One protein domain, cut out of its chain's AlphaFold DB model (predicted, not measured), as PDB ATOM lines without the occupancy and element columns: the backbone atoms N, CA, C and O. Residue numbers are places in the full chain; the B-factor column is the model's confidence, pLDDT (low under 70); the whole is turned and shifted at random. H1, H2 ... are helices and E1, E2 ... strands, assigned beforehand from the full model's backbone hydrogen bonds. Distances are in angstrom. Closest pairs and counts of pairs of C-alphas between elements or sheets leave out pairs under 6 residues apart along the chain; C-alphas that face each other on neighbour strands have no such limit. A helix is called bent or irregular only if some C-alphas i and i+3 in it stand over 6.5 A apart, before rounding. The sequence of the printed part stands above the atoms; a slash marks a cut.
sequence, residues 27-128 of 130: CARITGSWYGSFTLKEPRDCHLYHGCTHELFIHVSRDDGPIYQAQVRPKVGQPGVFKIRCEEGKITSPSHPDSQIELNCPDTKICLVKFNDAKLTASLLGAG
ATOM      1  N   CYS A  27     -39.038   8.802  -6.014       78.62
ATOM      2  CA  CYS A  27     -40.475   8.507  -6.016       78.62
ATOM      3  C   CYS A  27     -40.844   7.015  -5.894       78.62
ATOM      4  O   CYS A  27     -41.861   6.683  -5.291       78.62
ATOM      5  N   ALA A  28     -40.061   6.099  -6.469       76.44
ATOM      6  CA  ALA A  28     -40.321   4.663  -6.350       76.44
ATOM      7  C   ALA A  28     -40.078   4.157  -4.917       76.44
ATOM      8  O   ALA A  28     -40.771   3.263  -4.457       76.44
ATOM      9  N   ARG A  29     -39.169   4.800  -4.170       77.00
ATOM     10  CA  ARG A  29     -38.816   4.422  -2.789       77.00
ATOM     11  C   ARG A  29     -39.856   4.845  -1.750       77.00
ATOM     12  O   ARG A  29     -39.727   4.504  -0.580       77.00
ATOM     13  N   ILE A  30     -40.853   5.629  -2.156       81.62
ATOM     14  CA  ILE A  30     -41.888   6.136  -1.250       81.62
ATOM     15  C   ILE A  30     -42.888   5.024  -0.906       81.62
ATOM     16  O   ILE A  30     -43.500   5.062   0.154       81.62
ATOM     17  N   THR A  31     -43.074   4.026  -1.772       86.81
ATOM     18  CA  THR A  31     -44.033   2.947  -1.511       86.81
ATOM     19  C   THR A  31     -43.540   1.984  -0.443       86.81
ATOM     20  O   THR A  31     -42.342   1.740  -0.303       86.81
ATOM     21  N   GLY A  32     -44.485   1.414   0.298       86.38
ATOM     22  CA  GLY A  32     -44.214   0.399   1.302       86.38
ATOM     23  C   GLY A  32     -44.890   0.688   2.633       86.38
ATOM     24  O   GLY A  32     -45.796   1.512   2.753       86.38
ATOM     25  N   SER A  33     -44.451  -0.051   3.643       86.31
ATOM     26  CA  SER A  33     -44.994  -0.001   4.993       86.31
ATOM     27  C   SER A  33     -43.960   0.577   5.943       86.31
ATOM     28  O   SER A  33     -42.845   0.068   6.049       86.31
ATOM     29  N   TRP A  34     -44.336   1.639   6.640       84.81
ATOM     30  CA  TRP A  34     -43.487   2.370   7.565       84.81
ATOM     31  C   TRP A  34     -44.013   2.225   8.980       84.81
ATOM     32  O   TRP A  34     -45.213   2.342   9.241       84.81
ATOM     33  N   TYR A  35     -43.081   1.998   9.895       83.94
ATOM     34  CA  TYR A  35     -43.360   1.788  11.302       83.94
ATOM     35  C   TYR A  35     -42.570   2.799  12.115       83.94
ATOM     36  O   TYR A  35     -41.411   3.097  11.826       83.94
ATOM     37  N   GLY A  36     -43.189   3.306  13.165       82.75
ATOM     38  CA  GLY A  36     -42.487   4.080  14.169       82.75
ATOM     39  C   GLY A  36     -43.422   4.451  15.298       82.75
ATOM     40  O   GLY A  36     -44.362   3.716  15.597       82.75
ATOM     41  N   SER A  37     -43.164   5.585  15.932       84.81
ATOM     42  CA  SER A  37     -43.961   6.051  17.054       84.81
ATOM     43  C   SER A  37     -44.328   7.522  16.926       84.81
ATOM     44  O   SER A  37     -43.681   8.305  16.225       84.81
ATOM     45  N   PHE A  38     -45.397   7.892  17.619       85.62
ATOM     46  CA  PHE A  38     -45.796   9.273  17.828       85.62
ATOM     47  C   PHE A  38     -45.939   9.565  19.312       85.62
ATOM     48  O   PHE A  38     -46.199   8.664  20.110       85.62
ATOM     49  N   THR A  39     -45.802  10.838  19.661       86.75
ATOM     50  CA  THR A  39     -45.950  11.343  21.018       86.75
ATOM     51  C   THR A  39     -47.112  12.330  21.074       86.75
ATOM     52  O   THR A  39     -47.197  13.262  20.269       86.75
ATOM     53  N   LEU A  40     -48.022  12.105  22.019       85.56
ATOM     54  CA  LEU A  40     -49.119  13.005  22.359       85.56
ATOM     55  C   LEU A  40     -48.565  14.273  23.013       85.56
ATOM     56  O   LEU A  40     -47.653  14.207  23.836       85.56
ATOM     57  N   LYS A  41     -49.123  15.428  22.645       86.25
ATOM     58  CA  LYS A  41     -48.646  16.732  23.134       86.25
ATOM     59  C   LYS A  41     -49.191  17.084  24.517       86.25
ATOM     60  O   LYS A  41     -48.499  17.721  25.302       86.25
ATOM     61  N   GLU A  42     -50.419  16.666  24.809       87.25
ATOM     62  CA  GLU A  42     -51.136  17.070  26.015       87.25
ATOM     63  C   GLU A  42     -51.115  15.975  27.096       87.25
ATOM     64  O   GLU A  42     -51.508  14.836  26.820       87.25
ATOM     65  N   PRO A  43     -50.776  16.303  28.359       89.06
ATOM     66  CA  PRO A  43     -50.782  15.338  29.461       89.06
ATOM     67  C   PRO A  43     -52.136  14.646  29.656       89.06
ATOM     68  O   PRO A  43     -52.191  13.453  29.955       89.06
ATOM     69  N   ARG A  44     -53.242  15.373  29.440       90.31
ATOM     70  CA  ARG A  44     -54.599  14.809  29.530       90.31
ATOM     71  C   ARG A  44     -54.805  13.651  28.549       90.31
ATOM     72  O   ARG A  44     -55.416  12.651  28.911       90.31
ATOM     73  N   ASP A  45     -54.261  13.773  27.339       85.88
ATOM     74  CA  ASP A  45     -54.387  12.754  26.303       85.88
ATOM     75  C   ASP A  45     -53.482  11.566  26.650       85.88
ATOM     76  O   ASP A  45     -53.896  10.418  26.506       85.88
ATOM     77  N   CYS A  46     -52.296  11.818  27.218       87.81
ATOM     78  CA  CYS A  46     -51.447  10.746  27.738       87.81
ATOM     79  C   CYS A  46     -52.146   9.911  28.821       87.81
ATOM     80  O   CYS A  46     -52.022   8.688  28.829       87.81
ATOM     81  N   HIS A  47     -52.880  10.551  29.735       89.94
ATOM     82  CA  HIS A  47     -53.650   9.843  30.758       89.94
ATOM     83  C   HIS A  47     -54.807   9.047  30.152       89.94
ATOM     84  O   HIS A  47     -54.990   7.885  30.509       89.94
ATOM     85  N   LEU A  48     -55.547   9.648  29.214       87.31
ATOM     86  CA  LEU A  48     -56.674   9.007  28.533       87.31
ATOM     87  C   LEU A  48     -56.249   7.752  27.756       87.31
ATOM     88  O   LEU A  48     -56.978   6.766  27.733       87.31
ATOM     89  N   TYR A  49     -55.068   7.788  27.136       85.38
ATOM     90  CA  TYR A  49     -54.547   6.703  26.303       85.38
ATOM     91  C   TYR A  49     -53.478   5.846  26.991       85.38
ATOM     92  O   TYR A  49     -52.810   5.060  26.325       85.38
ATOM     93  N   HIS A  50     -53.322   5.951  28.315       89.38
ATOM     94  CA  HIS A  50     -52.393   5.135  29.112       89.38
ATOM     95  C   HIS A  50     -50.918   5.205  28.669       89.38
ATOM     96  O   HIS A  50     -50.189   4.216  28.714       89.38
ATOM     97  N   GLY A  51     -50.462   6.385  28.258       88.81
ATOM     98  CA  GLY A  51     -49.088   6.641  27.839       88.81
ATOM     99  C   GLY A  51     -49.012   7.808  26.862       88.81
ATOM    100  O   GLY A  51     -49.988   8.119  26.182       88.81
ATOM    101  N   CYS A  52     -47.854   8.465  26.778       86.31
ATOM    102  CA  CYS A  52     -47.658   9.558  25.823       86.31
ATOM    103  C   CYS A  52     -47.164   9.082  24.454       86.31
ATOM    104  O   CYS A  52     -47.419   9.764  23.469       86.31
ATOM    105  N   THR A  53     -46.476   7.942  24.377       88.81
ATOM    106  CA  THR A  53     -45.864   7.449  23.138       88.81
ATOM    107  C   THR A  53     -46.558   6.182  22.665       88.81
ATOM    108  O   THR A  53     -46.714   5.236  23.432       88.81
ATOM    109  N   HIS A  54     -46.953   6.171  21.395       86.19
ATOM    110  CA  HIS A  54     -47.751   5.111  20.780       86.19
ATOM    111  C   HIS A  54     -47.196   4.727  19.416       86.19
ATOM    112  O   HIS A  54     -46.513   5.517  18.769       86.19
ATOM    113  N   GLU A  55     -47.514   3.518  18.967       85.88
ATOM    114  CA  GLU A  55     -47.113   3.022  17.651       85.88
ATOM    115  C   GLU A  55     -47.886   3.727  16.527       85.88
ATOM    116  O   GLU A  55     -49.100   3.950  16.614       85.88
ATOM    117  N   LEU A  56     -47.166   4.042  15.449       84.88
ATOM    118  CA  LEU A  56     -47.703   4.582  14.209       84.88
ATOM    119  C   LEU A  56     -47.378   3.650  13.054       84.88
ATOM    120  O   LEU A  56     -46.214   3.321  12.815       84.88
ATOM    121  N   PHE A  57     -48.413   3.299  12.302       86.38
ATOM    122  CA  PHE A  57     -48.275   2.601  11.040       86.38
ATOM    123  C   PHE A  57     -48.676   3.519   9.889       86.38
ATOM    124  O   PHE A  57     -49.752   4.123   9.920       86.38
ATOM    125  N   ILE A  58     -47.825   3.610   8.868       87.06
ATOM    126  CA  ILE A  58     -48.136   4.301   7.616       87.06
ATOM    127  C   ILE A  58     -47.919   3.330   6.465       87.06
ATOM    128  O   ILE A  58     -46.836   2.779   6.319       87.06
ATOM    129  N   HIS A  59     -48.932   3.142   5.627       89.19
ATOM    130  CA  HIS A  59     -48.786   2.400   4.381       89.19
ATOM    131  C   HIS A  59     -48.901   3.352   3.200       89.19
ATOM    132  O   HIS A  59     -49.894   4.072   3.094       89.19
ATOM    133  N   VAL A  60     -47.903   3.349   2.320       88.31
ATOM    134  CA  VAL A  60     -47.892   4.177   1.119       88.31
ATOM    135  C   VAL A  60     -47.988   3.308  -0.122       88.31
ATOM    136  O   VAL A  60     -47.127   2.466  -0.381       88.31
ATOM    137  N   SER A  61     -49.020   3.550  -0.918       90.31
ATOM    138  CA  SER A  61     -49.253   2.892  -2.202       90.31
ATOM    139  C   SER A  61     -49.313   3.921  -3.327       90.31
ATOM    140  O   SER A  61     -49.599   5.096  -3.096       90.31
ATOM    141  N   ARG A  62     -49.048   3.499  -4.565       88.94
ATOM    142  CA  ARG A  62     -49.298   4.340  -5.743       88.94
ATOM    143  C   ARG A  62     -50.812   4.420  -5.989       88.94
ATOM    144  O   ARG A  62     -51.472   3.389  -5.939       88.94
ATOM    145  N   ASP A  63     -51.328   5.629  -6.208       87.88
ATOM    146  CA  ASP A  63     -52.735   5.903  -6.552       87.88
ATOM    147  C   ASP A  63     -52.865   5.982  -8.083       87.88
ATOM    148  O   ASP A  63     -53.296   5.026  -8.723       87.88
ATOM    149  N   ASP A  64     -52.367   7.070  -8.682       83.56
ATOM    150  CA  ASP A  64     -52.372   7.290 -10.133       83.56
ATOM    151  C   ASP A  64     -51.200   8.190 -10.569       83.56
ATOM    152  O   ASP A  64     -50.970   9.256  -9.994       83.56
ATOM    153  N   GLY A  65     -50.439   7.768 -11.581       83.69
ATOM    154  CA  GLY A  65     -49.283   8.507 -12.102       83.69
ATOM    155  C   GLY A  65     -48.289   8.959 -11.010       83.69
ATOM    156  O   GLY A  65     -47.716   8.106 -10.325       83.69
ATOM    157  N   PRO A  66     -48.048  10.279 -10.841       87.06
ATOM    158  CA  PRO A  66     -47.158  10.819  -9.810       87.06
ATOM    159  C   PRO A  66     -47.798  10.875  -8.411       87.06
ATOM    160  O   PRO A  66     -47.190  11.412  -7.484       87.06
ATOM    161  N   ILE A  67     -49.031  10.391  -8.239       88.94
ATOM    162  CA  ILE A  67     -49.787  10.476  -6.989       88.94
ATOM    163  C   ILE A  67     -49.654   9.171  -6.203       88.94
ATOM    164  O   ILE A  67     -49.855   8.068  -6.711       88.94
ATOM    165  N   TYR A  68     -49.352   9.325  -4.924       89.19
ATOM    166  CA  TYR A  68     -49.216   8.278  -3.928       89.19
ATOM    167  C   TYR A  68     -50.197   8.545  -2.792       89.19
ATOM    168  O   TYR A  68     -50.478   9.692  -2.443       89.19
ATOM    169  N   GLN A  69     -50.703   7.483  -2.187       90.56
ATOM    170  CA  GLN A  69     -51.639   7.538  -1.080       90.56
ATOM    171  C   GLN A  69     -50.962   6.993   0.175       90.56
ATOM    172  O   GLN A  69     -50.648   5.809   0.241       90.56
ATOM    173  N   ALA A  70     -50.764   7.847   1.178       88.06
ATOM    174  CA  ALA A  70     -50.306   7.457   2.505       88.06
ATOM    175  C   ALA A  70     -51.503   7.263   3.437       88.06
ATOM    176  O   ALA A  70     -52.222   8.210   3.756       88.06
ATOM    177  N   GLN A  71     -51.713   6.027   3.876       89.69
ATOM    178  CA  GLN A  71     -52.706   5.661   4.878       89.69
ATOM    179  C   GLN A  71     -52.043   5.630   6.250       89.69
ATOM    180  O   GLN A  71     -51.227   4.753   6.526       89.69
ATOM    181  N   VAL A  72     -52.412   6.570   7.112       86.06
ATOM    182  CA  VAL A  72     -51.900   6.700   8.476       86.06
ATOM    183  C   VAL A  72     -52.888   6.038   9.429       86.06
ATOM    184  O   VAL A  72     -54.062   6.411   9.480       86.06
ATOM    185  N   ARG A  73     -52.423   5.034  10.175       85.50
ATOM    186  CA  ARG A  73     -53.225   4.248  11.122       85.50
ATOM    187  C   ARG A  73     -52.560   4.276  12.499       85.50
ATOM    188  O   ARG A  73     -51.764   3.390  12.812       85.50
ATOM    189  N   PRO A  74     -52.829   5.304  13.316       81.25
ATOM    190  CA  PRO A  74     -52.347   5.323  14.684       81.25
ATOM    191  C   PRO A  74     -53.178   4.362  15.550       81.25
ATOM    192  O   PRO A  74     -54.364   4.153  15.293       81.25
ATOM    193  N   LYS A  75     -52.578   3.808  16.611       78.38
ATOM    194  CA  LYS A  75     -53.322   3.015  17.609       78.38
ATOM    195  C   LYS A  75     -54.339   3.861  18.389       78.38
ATOM    196  O   LYS A  75     -55.360   3.344  18.831       78.38
ATOM    197  N   VAL A  76     -54.047   5.154  18.552       73.06
ATOM    198  CA  VAL A  76     -54.907   6.141  19.220       73.06
ATOM    199  C   VAL A  76     -54.955   7.439  18.406       73.06
ATOM    200  O   VAL A  76     -53.948   7.850  17.841       73.06
ATOM    201  N   GLY A  77     -56.112   8.097  18.331       71.25
ATOM    202  CA  GLY A  77     -56.310   9.282  17.483       71.25
ATOM    203  C   GLY A  77     -57.064   8.982  16.184       71.25
ATOM    204  O   GLY A  77     -57.730   7.953  16.071       71.25
ATOM    205  N   GLN A  78     -57.018   9.912  15.225       69.00
ATOM    206  CA  GLN A  78     -57.763   9.787  13.970       69.00
ATOM    207  C   GLN A  78     -56.895   9.167  12.867       69.00
ATOM    208  O   GLN A  78     -55.787   9.648  12.624       69.00
ATOM    209  N   PRO A  79     -57.375   8.110  12.185       81.12
ATOM    210  CA  PRO A  79     -56.736   7.640  10.968       81.12
ATOM    211  C   PRO A  79     -56.911   8.678   9.857       81.12
ATOM    212  O   PRO A  79     -57.890   9.422   9.831       81.12
ATOM    213  N   GLY A  80     -55.976   8.700   8.913       82.50
ATOM    214  CA  GLY A  80     -55.975   9.683   7.836       82.50
ATOM    215  C   GLY A  80     -55.453   9.113   6.530       82.50
ATOM    216  O   GLY A  80     -54.668   8.163   6.509       82.50
ATOM    217  N   VAL A  81     -55.897   9.710   5.429       86.06
ATOM    218  CA  VAL A  81     -55.415   9.409   4.083       86.06
ATOM    219  C   VAL A  81     -54.845  10.687   3.487       86.06
ATOM    220  O   VAL A  81     -55.550  11.684   3.364       86.06
ATOM    221  N   PHE A  82     -53.581  10.638   3.079       85.88
ATOM    222  CA  PHE A  82     -52.851  11.779   2.536       85.88
ATOM    223  C   PHE A  82     -52.408  11.483   1.107       85.88
ATOM    224  O   PHE A  82     -51.856  10.418   0.834       85.88
ATOM    225  N   LYS A  83     -52.633  12.426   0.187       87.88
ATOM    226  CA  LYS A  83     -52.162  12.327  -1.200       87.88
ATOM    227  C   LYS A  83     -50.805  13.003  -1.356       87.88
ATOM    228  O   LYS A  83     -50.730  14.226  -1.349       87.88
ATOM    229  N   ILE A  84     -49.751  12.216  -1.506       87.31
ATOM    230  CA  ILE A  84     -48.388  12.679  -1.780       87.31
ATOM    231  C   ILE A  84     -48.211  12.746  -3.296       87.31
ATOM    232  O   ILE A  84     -48.567  11.804  -3.996       87.31
ATOM    233  N   ARG A  85     -47.650  13.832  -3.823       88.81
ATOM    234  CA  ARG A  85     -47.328  13.953  -5.251       88.81
ATOM    235  C   ARG A  85     -45.815  13.963  -5.436       88.81
ATOM    236  O   ARG A  85     -45.127  14.734  -4.773       88.81
ATOM    237  N   CYS A  86     -45.306  13.122  -6.328       86.25
ATOM    238  CA  CYS A  86     -43.893  13.042  -6.676       86.25
ATOM    239  C   CYS A  86     -43.710  13.215  -8.184       86.25
ATOM    240  O   CYS A  86     -43.989  12.304  -8.962       86.25
ATOM    241  N   GLU A  87     -43.247  14.393  -8.588       85.69
ATOM    242  CA  GLU A  87     -43.002  14.756  -9.987       85.69
ATOM    243  C   GLU A  87     -41.529  15.130 -10.135       85.69
ATOM    244  O   GLU A  87     -40.990  15.859  -9.306       85.69
ATOM    245  N   GLU A  88     -40.858  14.581 -11.151       81.94
ATOM    246  CA  GLU A  88     -39.448  14.888 -11.456       81.94
ATOM    247  C   GLU A  88     -38.485  14.687 -10.262       81.94
ATOM    248  O   GLU A  88     -37.488  15.385 -10.109       81.94
ATOM    249  N   GLY A  89     -38.786  13.725  -9.378       74.00
ATOM    250  CA  GLY A  89     -37.989  13.447  -8.175       74.00
ATOM    251  C   GLY A  89     -38.254  14.392  -6.998       74.00
ATOM    252  O   GLY A  89     -37.672  14.209  -5.929       74.00
ATOM    253  N   LYS A  90     -39.157  15.365  -7.148       81.50
ATOM    254  CA  LYS A  90     -39.564  16.281  -6.085       81.50
ATOM    255  C   LYS A  90     -40.812  15.764  -5.381       81.50
ATOM    256  O   LYS A  90     -41.882  15.665  -5.979       81.50
ATOM    257  N   ILE A  91     -40.685  15.492  -4.084       82.25
ATOM    258  CA  ILE A  91     -41.810  15.103  -3.232       82.25
ATOM    259  C   ILE A  91     -42.528  16.362  -2.752       82.25
ATOM    260  O   ILE A  91     -41.947  17.229  -2.103       82.25
ATOM    261  N   THR A  92     -43.817  16.442  -3.045       84.06
ATOM    262  CA  THR A  92     -44.734  17.429  -2.485       84.06
ATOM    263  C   THR A  92     -45.725  16.698  -1.597       84.06
ATOM    264  O   THR A  92     -46.461  15.811  -2.035       84.06
ATOM    265  N   SER A  93     -45.680  17.027  -0.312       77.25
ATOM    266  CA  SER A  93     -46.553  16.424   0.688       77.25
ATOM    267  C   SER A  93     -47.723  17.367   0.972       77.25
ATOM    268  O   SER A  93     -47.521  18.583   1.011       77.25
ATOM    269  N   PRO A  94     -48.947  16.850   1.140       68.25
ATOM    270  CA  PRO A  94     -50.115  17.685   1.358       68.25
ATOM    271  C   PRO A  94     -50.093  18.266   2.776       68.25
ATOM    272  O   PRO A  94     -49.779  17.574   3.747       68.25
ATOM    273  N   SER A  95     -50.481  19.533   2.895       60.84
ATOM    274  CA  SER A  95     -50.859  20.155   4.162       60.84
ATOM    275  C   SER A  95     -52.381  20.097   4.297       60.84
ATOM    276  O   SER A  95     -53.090  20.746   3.526       60.84
ATOM    277  N   HIS A  96     -52.890  19.314   5.245       64.62
ATOM    278  CA  HIS A  96     -54.269  19.425   5.716       64.62
ATOM    279  C   HIS A  96     -54.321  20.533   6.789       64.62
ATOM    280  O   HIS A  96     -53.325  20.721   7.489       64.62
ATOM    281  N   PRO A  97     -55.429  21.281   6.956       62.81
ATOM    282  CA  PRO A  97     -55.521  22.329   7.983       62.81
ATOM    283  C   PRO A  97     -55.171  21.845   9.400       62.81
ATOM    284  O   PRO A  97     -54.576  22.592  10.170       62.81
ATOM    285  N   ASP A  98     -55.472  20.582   9.707       65.38
ATOM    286  CA  ASP A  98     -55.260  19.999  11.039       65.38
ATOM    287  C   ASP A  98     -54.054  19.051  11.128       65.38
ATOM    288  O   ASP A  98     -53.674  18.639  12.225       65.38
ATOM    289  N   SER A  99     -53.447  18.690   9.991       71.81
ATOM    290  CA  SER A  99     -52.331  17.745   9.958       71.81
ATOM    291  C   SER A  99     -51.399  17.939   8.764       71.81
ATOM    292  O   SER A  99     -51.802  18.229   7.639       71.81
ATOM    293  N   GLN A 100     -50.112  17.735   9.005       75.81
ATOM    294  CA  GLN A 100     -49.062  17.829   8.007       75.81
ATOM    295  C   GLN A 100     -48.250  16.543   8.006       75.81
ATOM    296  O   GLN A 100     -47.809  16.068   9.055       75.81
ATOM    297  N   ILE A 101     -48.017  16.011   6.810       76.50
ATOM    298  CA  ILE A 101     -47.025  14.971   6.581       76.50
ATOM    299  C   ILE A 101     -45.852  15.596   5.823       76.50
ATOM    300  O   ILE A 101     -46.051  16.326   4.857       76.50
ATOM    301  N   GLU A 102     -44.631  15.369   6.288       80.06
ATOM    302  CA  GLU A 102     -43.398  15.802   5.633       80.06
ATOM    303  C   GLU A 102     -42.573  14.558   5.328       80.06
ATOM    304  O   GLU A 102     -42.238  13.790   6.229       80.06
ATOM    305  N   LEU A 103     -42.259  14.360   4.051       78.38
ATOM    306  CA  LEU A 103     -41.422  13.265   3.588       78.38
ATOM    307  C   LEU A 103     -40.090  13.814   3.097       78.38
ATOM    308  O   LEU A 103     -40.049  14.624   2.173       78.38
ATOM    309  N   ASN A 104     -39.006  13.312   3.677       79.38
ATOM    310  CA  ASN A 104     -37.653  13.568   3.215       79.38
ATOM    311  C   ASN A 104     -36.945  12.238   2.963       79.38
ATOM    312  O   ASN A 104     -36.580  11.529   3.899       79.38
ATOM    313  N   CYS A 105     -36.754  11.906   1.693       75.88
ATOM    314  CA  CYS A 105     -36.029  10.722   1.255       75.88
ATOM    315  C   CYS A 105     -34.667  11.166   0.702       75.88
ATOM    316  O   CYS A 105     -34.583  11.457  -0.494       75.88
ATOM    317  N   PRO A 106     -33.611  11.269   1.536       69.00
ATOM    318  CA  PRO A 106     -32.256  11.463   1.021       69.00
ATOM    319  C   PRO A 106     -31.872  10.287   0.105       69.00
ATOM    320  O   PRO A 106     -32.548   9.261   0.112       69.00
ATOM    321  N   ASP A 107     -30.765  10.381  -0.642       64.81
ATOM    322  CA  ASP A 107     -30.298   9.334  -1.583       64.81
ATOM    323  C   ASP A 107     -30.071   7.933  -0.962       64.81
ATOM    324  O   ASP A 107     -29.712   6.974  -1.652       64.81
ATOM    325  N   THR A 108     -30.333   7.771   0.333       61.38
ATOM    326  CA  THR A 108     -30.380   6.506   1.057       61.38
ATOM    327  C   THR A 108     -31.673   5.717   0.764       61.38
ATOM    328  O   THR A 108     -32.613   6.185   0.119       61.38
ATOM    329  N   LYS A 109     -31.731   4.461   1.224       66.88
ATOM    330  CA  LYS A 109     -32.940   3.613   1.142       66.88
ATOM    331  C   LYS A 109     -34.000   3.962   2.202       66.88
ATOM    332  O   LYS A 109     -34.995   3.253   2.321       66.88
ATOM    333  N   ILE A 110     -33.763   5.002   3.005       70.50
ATOM    334  CA  ILE A 110     -34.575   5.345   4.172       70.50
ATOM    335  C   ILE A 110     -35.171   6.736   3.962       70.50
ATOM    336  O   ILE A 110     -34.447   7.719   3.821       70.50
ATOM    337  N   CYS A 111     -36.492   6.813   3.992       75.31
ATOM    338  CA  CYS A 111     -37.255   8.044   4.040       75.31
ATOM    339  C   CYS A 111     -37.536   8.425   5.494       75.31
ATOM    340  O   CYS A 111     -38.017   7.616   6.286       75.31
ATOM    341  N   LEU A 112     -37.271   9.676   5.846       75.81
ATOM    342  CA  LEU A 112     -37.720  10.262   7.096       75.81
ATOM    343  C   LEU A 112     -39.113  10.848   6.896       75.81
ATOM    344  O   LEU A 112     -39.349  11.614   5.960       75.81
ATOM    345  N   VAL A 113     -40.023  10.495   7.795       76.88
ATOM    346  CA  VAL A 113     -41.419  10.919   7.730       76.88
ATOM    347  C   VAL A 113     -41.746  11.619   9.027       76.88
ATOM    348  O   VAL A 113     -41.681  11.018  10.102       76.88
ATOM    349  N   LYS A 114     -42.096  12.894   8.935       79.38
ATOM    350  CA  LYS A 114     -42.663  13.619  10.064       79.38
ATOM    351  C   LYS A 114     -44.152  13.724   9.866       79.38
ATOM    352  O   LYS A 114     -44.624  14.056   8.782       79.38
ATOM    353  N   PHE A 115     -44.880  13.460  10.931       77.94
ATOM    354  CA  PHE A 115     -46.307  13.691  10.975       77.94
ATOM    355  C   PHE A 115     -46.586  14.630  12.139       77.94
ATOM    356  O   PHE A 115     -46.109  14.406  13.250       77.94
ATOM    357  N   ASN A 116     -47.302  15.713  11.883       76.75
ATOM    358  CA  ASN A 116     -47.628  16.706  12.892       76.75
ATOM    359  C   ASN A 116     -49.108  17.041  12.784       76.75
ATOM    360  O   ASN A 116     -49.575  17.430  11.721       76.75
ATOM    361  N   ASP A 117     -49.826  16.900  13.885       77.75
ATOM    362  CA  ASP A 117     -51.251  17.193  14.018       77.75
ATOM    363  C   ASP A 117     -51.449  18.033  15.292       77.75
ATOM    364  O   ASP A 117     -50.570  18.081  16.160       77.75
ATOM    365  N   ALA A 118     -52.583  18.715  15.434       75.25
ATOM    366  CA  ALA A 118     -52.956  19.427  16.655       75.25
ATOM    367  C   ALA A 118     -52.706  18.618  17.947       75.25
ATOM    368  O   ALA A 118     -52.250  19.187  18.938       75.25
ATOM    369  N   LYS A 119     -52.940  17.297  17.943       72.88
ATOM    370  CA  LYS A 119     -52.829  16.458  19.155       72.88
ATOM    371  C   LYS A 119     -51.504  15.714  19.313       72.88
ATOM    372  O   LYS A 119     -51.175  15.286  20.422       72.88
ATOM    373  N   LEU A 120     -50.749  15.524  18.232       74.56
ATOM    374  CA  LEU A 120     -49.613  14.601  18.235       74.56
ATOM    375  C   LEU A 120     -48.487  15.018  17.283       74.56
ATOM    376  O   LEU A 120     -48.713  15.702  16.287       74.56
ATOM    377  N   THR A 121     -47.272  14.571  17.593       74.31
ATOM    378  CA  THR A 121     -46.102  14.672  16.710       74.31
ATOM    379  C   THR A 121     -45.470  13.295  16.562       74.31
ATOM    380  O   THR A 121     -45.240  12.610  17.554       74.31
ATOM    381  N   ALA A 122     -45.145  12.894  15.338       75.56
ATOM    382  CA  ALA A 122     -44.454  11.653  15.026       75.56
ATOM    383  C   ALA A 122     -43.195  11.916  14.201       75.56
ATOM    384  O   ALA A 122     -43.139  12.833  13.378       75.56
ATOM    385  N   SER A 123     -42.188  11.077  14.403       67.69
ATOM    386  CA  SER A 123     -41.006  11.010  13.548       67.69
ATOM    387  C   SER A 123     -40.689   9.547  13.313       67.69
ATOM    388  O   SER A 123     -40.512   8.779  14.255       67.69
ATOM    389  N   LEU A 124     -40.691   9.159  12.045       73.81
ATOM    390  CA  LEU A 124     -40.667   7.771  11.619       73.81
ATOM    391  C   LEU A 124     -39.552   7.591  10.598       73.81
ATOM    392  O   LEU A 124     -39.246   8.501   9.821       73.81
ATOM    393  N   LEU A 125     -38.995   6.387  10.579       61.53
ATOM    394  CA  LEU A 125     -38.105   5.939   9.524       61.53
ATOM    395  C   LEU A 125     -38.881   4.944   8.665       61.53
ATOM    396  O   LEU A 125     -39.251   3.864   9.117       61.53
ATOM    397  N   GLY A 126     -39.153   5.331   7.426       61.00
ATOM    398  CA  GLY A 126     -39.687   4.445   6.410       61.00
ATOM    399  C   GLY A 126     -38.548   3.860   5.592       61.00
ATOM    400  O   GLY A 126     -37.816   4.604   4.948       61.00
ATOM    401  N   ALA A 127     -38.385   2.541   5.583       56.88
ATOM    402  CA  ALA A 127     -37.644   1.898   4.507       56.88
ATOM    403  C   ALA A 127     -38.634   1.678   3.359       56.88
ATOM    404  O   ALA A 127     -39.662   1.031   3.556       56.88
ATOM    405  N   GLY A 128     -38.353   2.243   2.185       53.00
ATOM    406  CA  GLY A 128     -39.021   1.799   0.966       53.00
ATOM    407  C   GLY A 128     -38.593   0.360   0.726       53.00
ATOM    408  O   GLY A 128     -37.408   0.112   0.494       53.00
TER     409      GLY A 128
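What this domain is: This is residues 27 to 128 of the 130 residues of an uncharacterized protein of uncultured bacterium (UniProt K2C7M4). One antiparallel sheet of eight strands curls into a flattened, nearly closed barrel, with the short helix H1 tucked into one end and the small helix H2 beyond the opposite end. The gap in the ring lies between the edge strands E5 and E6, which come near each other without being paired. The printed part has 102 residues, with named elements in the order H1 E1 H2 E2 E3 E4 E5 E6 E7 E8; the sheet's order is E5 E4 E3 E2 E1 E8 E7 E6, and the class is mostly strand. The whole is compact, with a radius of gyration of the C-alphas of 13.7 A, and elongated, spanning 44 by 27 by 17 A.

Where its parts are: H1, residues 27 to 30, begins at C-alpha 27 at (-40.475, 8.507, -6.016). E1, residues 32 to 40, is 25.0 A long, and H2 holds residues 43 to 48. E2, residues 53 to 64, is the longest strand at 33.9 A, from C-alpha 53 at (-45.864, 7.449, 23.138). E3, residues 67 to 74, is 22.4 A long and E4, residues 80 to 87, 22.6 A. E5 has residues 90 to 92, and E6, residues 99 to 104, is 16.7 A long. E7, residues 110 to 117, is 22.7 A long; E8, residues 120 to 127, is 22.2 A long and ends at C-alpha 127 at (-37.644, 1.898, 4.507).

How they stand to each other: H1 is on the sheet at a height of 5.7 A, over none of its strands; the C-alphas of Cys 27 and Cys 86 of E4 are its closest to that strand, 5.7 A apart. The sheet is strongly twisted and folded, bent back on itself into two leaves: E5 E4 E3 E2 face E8 E7 E6, with E1 as the hinge. E1 and E2 are antiparallel, with N 34 and O 58 2.8 A apart, within hydrogen-bond range. H2 only grazes the sheet with residues 45 to 46. E2 E3 E4 E5 form a meander, each strand the antiparallel neighbour of the one before, with N 69 and O 61 at 2.8 A, N 70 and O 82 at 2.8 A and N 92 and O 85 at 2.8 A. E4 pairs in a staggered way, with E3 over residues 80 to 85 and with E5 over residues 85 to 87. The closest C-alphas of E5 and E6, those of Ile 91 and Leu 103, are 7.1 A apart. E6 E7 E8 form a second meander, with N 102 and O 114 at 2.8 A and N 122 and O 115 at 2.8 A. E8 is the antiparallel neighbour of E1, with N 39 and O 121 at 2.8 A. In H2 every O i to N i+4 pair is within hydrogen-bond range; H1 is too short for such a pair.

The domain as a whole: The C-alphas farthest apart, those of His 47 and Glu 88, are 44.8 A apart. The printed part has no cut and no long link. The mean pLDDT of the printed part is 80.0; residue 78, residues 94 to 98, residues 106 to 109, residue 123 and residues 125 to 128 are under 70.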